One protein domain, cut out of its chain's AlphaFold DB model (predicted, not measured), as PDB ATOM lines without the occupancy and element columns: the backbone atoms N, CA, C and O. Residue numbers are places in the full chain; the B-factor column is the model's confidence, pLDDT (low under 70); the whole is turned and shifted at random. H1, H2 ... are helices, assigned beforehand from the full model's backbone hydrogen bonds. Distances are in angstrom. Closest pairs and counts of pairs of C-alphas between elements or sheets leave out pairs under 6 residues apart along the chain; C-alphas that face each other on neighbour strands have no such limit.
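This is residues 2 to 50 of the 111 residues of the protein "Amidase domain-containing protein" of Microthlaspi erraticum (UniProt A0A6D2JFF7). With little regular structure, the printed part folds back and forth in three passes along its longest axis. Residues 2 to 16 run out, H1 and the loop after it come back, and residues 35 to 44 run out again to H2, a short turn of helix that packs on H1. The 49 printed residues hold two named helices, H1 then H2, and no named strand; the class is all helix, with only 15 residues in named elements. The whole is loose, with a radius of gyration of the C-alphas of 12.5 A, and only just elongated, spanning 34 by 22 by 13 A.

H1, residues 17 to 27, begins at C-alpha 17 (149.151, 153.268, 114.107) and measures 15.4 A. H2, residues 45 to 48, ends at C-alpha 48 (145.382, 149.406, 123.987).

H1 and H2 touch; their closest C-alphas, of Gly 21 and Phe 45, are 5.9 A apart. In H1 every O i to N i+4 pair is within hydrogen-bond range; H2 is too short for such a pair.

The C-alphas farthest apart, of Tyr 3 and Leu 50, are 36.7 A apart. The printed part has no cut. The link from H1 to H2 is long, 17 residues. Only residue 50 has a pLDDT under 70.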
ATOM      1  N   ALA A   2     150.856 180.736 117.406       73.19
ATOM      2  CA  ALA A   2     149.557 180.136 117.126       73.19
ATOM      3  C   ALA A   2     148.927 180.870 115.933       73.19
ATOM      4  O   ALA A   2     149.009 182.100 115.869       73.19
ATOM      5  N   TYR A   3     148.355 180.132 114.987       86.88
ATOM      6  CA  TYR A   3     147.630 180.691 113.845       86.88
ATOM      7  C   TYR A   3     146.147 180.857 114.185       86.88
ATOM      8  O   TYR A   3     145.567 181.902 113.898       86.88
ATOM      9  N   ALA A   4     145.560 179.874 114.869       91.19
ATOM     10  CA  ALA A   4     144.213 179.922 115.417       91.19
ATOM     11  C   ALA A   4     144.222 179.251 116.798       91.19
ATOM     12  O   ALA A   4     143.919 178.073 116.925       91.19
ATOM     13  N   SER A   5     144.562 180.000 117.850       86.50
ATOM     14  CA  SER A   5     144.910 179.441 119.171       86.50
ATOM     15  C   SER A   5     143.851 178.546 119.825       86.50
ATOM     16  O   SER A   5     144.190 177.737 120.678       86.50
ATOM     17  N   SER A   6     142.577 178.691 119.461       93.06
ATOM     18  CA  SER A   6     141.492 177.826 119.944       93.06
ATOM     19  C   SER A   6     141.351 176.506 119.174       93.06
ATOM     20  O   SER A   6     140.590 175.644 119.599       93.06
ATOM     21  N   LEU A   7     142.002 176.386 118.014       92.56
ATOM     22  CA  LEU A   7     141.949 175.246 117.093       92.56
ATOM     23  C   LEU A   7     143.314 174.565 116.912       92.56
ATOM     24  O   LEU A   7     143.364 173.422 116.467       92.56
ATOM     25  N   ASP A   8     144.407 175.261 117.224       92.75
ATOM     26  CA  ASP A   8     145.762 174.749 117.054       92.75
ATOM     27  C   ASP A   8     146.037 173.594 118.027       92.75
ATOM     28  O   ASP A   8     145.987 173.759 119.245       92.75
ATOM     29  N   VAL A   9     146.380 172.429 117.475       91.69
ATOM     30  CA  VAL A   9     146.809 171.245 118.228       91.69
ATOM     31  C   VAL A   9     147.990 170.616 117.495       91.69
ATOM     32  O   VAL A   9     147.948 170.427 116.278       91.69
ATOM     33  N   ILE A  10     149.062 170.297 118.222       93.50
ATOM     34  CA  ILE A  10     150.198 169.558 117.657       93.50
ATOM     35  C   ILE A  10     149.777 168.095 117.461       93.50
ATOM     36  O   ILE A  10     149.215 167.480 118.363       93.50
ATOM     37  N   GLY A  11     150.074 167.534 116.289       93.31
ATOM     38  CA  GLY A  11     149.885 166.115 115.980       93.31
ATOM     39  C   GLY A  11     151.171 165.471 115.463       93.31
ATOM     40  O   GLY A  11     152.168 166.152 115.218       93.31
ATOM     41  N   CYS A  12     151.143 164.152 115.274       95.19
ATOM     42  CA  CYS A  12     152.258 163.389 114.718       95.19
ATOM     43  C   CYS A  12     151.823 162.552 113.506       95.19
ATOM     44  O   CYS A  12     150.659 162.181 113.365       95.19
ATOM     45  N   PHE A  13     152.784 162.264 112.628       96.44
ATOM     46  CA  PHE A  13     152.616 161.397 111.466       96.44
ATOM     47  C   PHE A  13     153.594 160.230 111.567       96.44
ATOM     48  O   PHE A  13     154.740 160.407 111.979       96.44
ATOM     49  N   GLY A  14     153.148 159.048 111.158       95.00
ATOM     50  CA  GLY A  14     153.930 157.819 111.170       95.00
ATOM     51  C   GLY A  14     153.395 156.839 110.136       95.00
ATOM     52  O   GLY A  14     152.319 157.041 109.571       95.00
ATOM     53  N   SER A  15     154.162 155.790 109.856       96.06
ATOM     54  CA  SER A  15     153.786 154.789 108.852       96.06
ATOM     55  C   SER A  15     152.788 153.761 109.381       96.06
ATOM     56  O   SER A  15     152.091 153.129 108.590       96.06
ATOM     57  N   THR A  16     152.702 153.598 110.702       93.00
ATOM     58  CA  THR A  16     151.764 152.686 111.356       93.00
ATOM     59  C   THR A  16     151.050 153.363 112.526       93.00
ATOM     60  O   THR A  16     151.533 154.345 113.091       93.00
ATOM     61  N   VAL A  17     149.899 152.810 112.921       92.19
ATOM     62  CA  VAL A  17     149.151 153.268 114.107       92.19
ATOM     63  C   VAL A  17     149.991 153.122 115.381       92.19
ATOM     64  O   VAL A  17     149.906 153.971 116.266       92.19
ATOM     65  N   ALA A  18     150.836 152.088 115.453       90.62
ATOM     66  CA  ALA A  18     151.743 151.873 116.575       90.62
ATOM     67  C   ALA A  18     152.781 152.999 116.691       90.62
ATOM     68  O   ALA A  18     152.909 153.585 117.764       90.62
ATOM     69  N   ASP A  19     153.449 153.359 115.588       92.25
ATOM     70  CA  ASP A  19     154.446 154.440 115.577       92.25
ATOM     71  C   ASP A  19     153.824 155.772 116.014       92.25
ATOM     72  O   ASP A  19     154.373 156.480 116.857       92.25
ATOM     73  N   VAL A  20     152.642 156.098 115.471       94.44
ATOM     74  CA  VAL A  20     151.903 157.319 115.823       94.44
ATOM     75  C   VAL A  20     151.499 157.300 117.295       94.44
ATOM     76  O   VAL A  20     151.663 158.307 117.973       94.44
ATOM     77  N   GLY A  21     151.015 156.173 117.823       92.94
ATOM     78  CA  GLY A  21     150.628 156.081 119.231       92.94
ATOM     79  C   GLY A  21     151.805 156.201 120.200       92.94
ATOM     80  O   GLY A  21     151.643 156.805 121.256       92.94
ATOM     81  N   MET A  22     152.989 155.693 119.838       92.25
ATOM     82  CA  MET A  22     154.217 155.894 120.619       92.25
ATOM     83  C   MET A  22     154.619 157.371 120.648       92.25
ATOM     84  O   MET A  22     154.793 157.939 121.722       92.25
ATOM     85  N   LEU A  23     154.704 158.010 119.479       94.38
ATOM     86  CA  LEU A  23     155.064 159.426 119.386       94.38
ATOM     87  C   LEU A  23     154.038 160.320 120.084       94.38
ATOM     88  O   LEU A  23     154.419 161.258 120.777       94.38
ATOM     89  N   LEU A  24     152.742 160.029 119.922       94.81
ATOM     90  CA  LEU A  24     151.670 160.778 120.567       94.81
ATOM     91  C   LEU A  24     151.742 160.654 122.089       94.81
ATOM     92  O   LEU A  24     151.520 161.653 122.767       94.81
ATOM     93  N   HIS A  25     152.061 159.469 122.621       94.06
ATOM     94  CA  HIS A  25     152.253 159.271 124.058       94.06
ATOM     95  C   HIS A  25     153.338 160.207 124.603       94.06
ATOM     96  O   HIS A  25     153.086 160.946 125.548       94.06
ATOM     97  N   ASP A  26     154.502 160.229 123.947       93.06
ATOM     98  CA  ASP A  26     155.678 160.973 124.407       93.06
ATOM     99  C   ASP A  26     155.494 162.498 124.364       93.06
ATOM    100  O   ASP A  26     156.081 163.214 125.177       93.06
ATOM    101  N   ILE A  27     154.703 163.015 123.413       94.38
ATOM    102  CA  ILE A  27     154.452 164.462 123.278       94.38
ATOM    103  C   ILE A  27     153.212 164.943 124.040       94.38
ATOM    104  O   ILE A  27     153.013 166.150 124.172       94.38
ATOM    105  N   SER A  28     152.353 164.029 124.493       95.25
ATOM    106  CA  SER A  28     151.135 164.375 125.226       95.25
ATOM    107  C   SER A  28     151.442 164.653 126.695       95.25
ATOM    108  O   SER A  28     152.354 164.078 127.282       95.25
ATOM    109  N   GLY A  29     150.632 165.500 127.325       94.38
ATOM    110  CA  GLY A  29     150.704 165.742 128.764       94.38
ATOM    111  C   GLY A  29     150.372 167.174 129.144       94.38
ATOM    112  O   GLY A  29     150.272 168.062 128.297       94.38
ATOM    113  N   TYR A  30     150.192 167.389 130.444       96.19
ATOM    114  CA  TYR A  30     149.983 168.722 130.990       96.19
ATOM    115  C   TYR A  30     151.268 169.551 130.888       96.19
ATOM    116  O   TYR A  30     152.309 169.159 131.427       96.19
ATOM    117  N   ASP A  31     151.179 170.729 130.271       94.88
ATOM    118  CA  ASP A  31     152.263 171.707 130.243       94.88
ATOM    119  C   ASP A  31     151.907 172.907 131.127       94.88
ATOM    120  O   ASP A  31     150.959 173.652 130.881       94.88
ATOM    121  N   ARG A  32     152.722 173.149 132.157       95.69
ATOM    122  CA  ARG A  32     152.564 174.298 133.063       95.69
ATOM    123  C   ARG A  32     152.671 175.655 132.358       95.69
ATOM    124  O   ARG A  32     152.280 176.662 132.947       95.69
ATOM    125  N   PHE A  33     153.263 175.701 131.166       94.88
ATOM    126  CA  PHE A  33     153.423 176.919 130.376       94.88
ATOM    127  C   PHE A  33     152.299 177.137 129.360       94.88
ATOM    128  O   PHE A  33     152.242 178.213 128.765       94.88
ATOM    129  N   ASP A  34     151.387 176.176 129.214       93.69
ATOM    130  CA  ASP A  34     150.227 176.275 128.340       93.69
ATOM    131  C   ASP A  34     148.929 176.218 129.158       93.69
ATOM    132  O   ASP A  34     148.572 175.199 129.755       93.69
ATOM    133  N   SER A  35     148.202 177.337 129.195       92.69
ATOM    134  CA  SER A  35     146.958 177.459 129.957       92.69
ATOM    135  C   SER A  35     145.781 176.698 129.345       92.69
ATOM    136  O   SER A  35     144.789 176.492 130.047       92.69
ATOM    137  N   THR A  36     145.868 176.280 128.078       92.88
ATOM    138  CA  THR A  36     144.838 175.464 127.418       92.88
ATOM    139  C   THR A  36     145.150 173.968 127.476       92.88
ATOM    140  O   THR A  36     144.303 173.162 127.086       92.88
ATOM    141  N   SER A  37     146.311 173.577 128.019       94.00
ATOM    142  CA  SER A  37     146.670 172.169 128.186       94.00
ATOM    143  C   SER A  37     145.773 171.467 129.216       94.00
ATOM    144  O   SER A  37     145.476 171.978 130.303       94.00
ATOM    145  N   SER A  38     145.311 170.262 128.867       93.94
ATOM    146  CA  SER A  38     144.477 169.445 129.750       93.94
ATOM    147  C   SER A  38     145.296 168.898 130.919       93.94
ATOM    148  O   SER A  38     146.442 168.488 130.756       93.94
ATOM    149  N   LYS A  39     144.683 168.838 132.105       94.75
ATOM    150  CA  LYS A  39     145.254 168.185 133.298       94.75
ATOM    151  C   LYS A  39     144.905 166.697 133.392       94.75
ATOM    152  O   LYS A  39     145.136 166.088 134.431       94.75
ATOM    153  N   GLN A  40     144.262 166.144 132.368       94.62
ATOM    154  CA  GLN A  40     143.973 164.718 132.310       94.62
ATOM    155  C   GLN A  40     145.264 163.935 132.086       94.62
ATOM    156  O   GLN A  40     146.135 164.370 131.332       94.62
ATOM    157  N   ASP A  41     145.362 162.777 132.733       93.69
ATOM    158  CA  ASP A  41     146.484 161.871 132.526       93.69
ATOM    159  C   ASP A  41     146.494 161.354 131.085       93.69
ATOM    160  O   ASP A  41     145.445 161.091 130.485       93.69
ATOM    161  N   VAL A  42     147.697 161.205 130.533       92.81
ATOM    162  CA  VAL A  42     147.888 160.662 129.188       92.81
ATOM    163  C   VAL A  42     147.538 159.173 129.211       92.81
ATOM    164  O   VAL A  42     148.099 158.434 130.023       92.81
ATOM    165  N   PRO A  43     146.630 158.698 128.341       89.38
ATOM    166  CA  PRO A  43     146.333 157.279 128.253       89.38
ATOM    167  C   PRO A  43     147.561 156.474 127.827       89.38
ATOM    168  O   PRO A  43     148.338 156.888 126.963       89.38
ATOM    169  N   GLU A  44     147.677 155.261 128.359       89.25
ATOM    170  CA  GLU A  44     148.708 154.324 127.929       89.25
ATOM    171  C   GLU A  44     148.324 153.701 126.579       89.25
ATOM    172  O   GLU A  44     147.732 152.620 126.518       89.25
ATOM    173  N   PHE A  45     148.606 154.410 125.483       87.56
ATOM    174  CA  PHE A  45     148.175 154.032 124.131       87.56
ATOM    175  C   PHE A  45     148.686 152.650 123.709       87.56
ATOM    176  O   PHE A  45     147.939 151.872 123.121       87.56
ATOM    177  N   GLN A  46     149.927 152.310 124.066       82.44
ATOM    178  CA  GLN A  46     150.553 151.037 123.692       82.44
ATOM    179  C   GLN A  46     149.805 149.824 124.260       82.44
ATOM    180  O   GLN A  46     149.662 148.804 123.586       82.44
ATOM    181  N   SER A  47     149.279 149.948 125.483       81.75
ATOM    182  CA  SER A  47     148.523 148.881 126.151       81.75
ATOM    183  C   SER A  47     147.167 148.589 125.496       81.75
ATOM    184  O   SER A  47     146.573 147.541 125.745       81.75
ATOM    185  N   GLN A  48     146.681 149.501 124.651       80.00
ATOM    186  CA  GLN A  48     145.382 149.406 123.987       80.00
ATOM    187  C   GLN A  48     145.473 148.772 122.594       80.00
ATOM    188  O   GLN A  48     144.443 148.510 121.970       80.00
ATOM    189  N   PHE A  49     146.681 148.505 122.091       82.44
ATOM    190  CA  PHE A  49     146.845 147.839 120.807       82.44
ATOM    191  C   PHE A  49     146.459 146.362 120.901       82.44
ATOM    192  O   PHE A  49     147.029 145.581 121.663       82.44
ATOM    193  N   LEU A  50     145.478 145.975 120.085       69.56
ATOM    194  CA  LEU A  50     145.089 144.585 119.905       69.56
ATOM    195  C   LEU A  50     146.064 143.921 118.928       69.56
ATOM    196  O   LEU A  50     146.035 144.185 117.726       69.56
TER     197      LEU A  50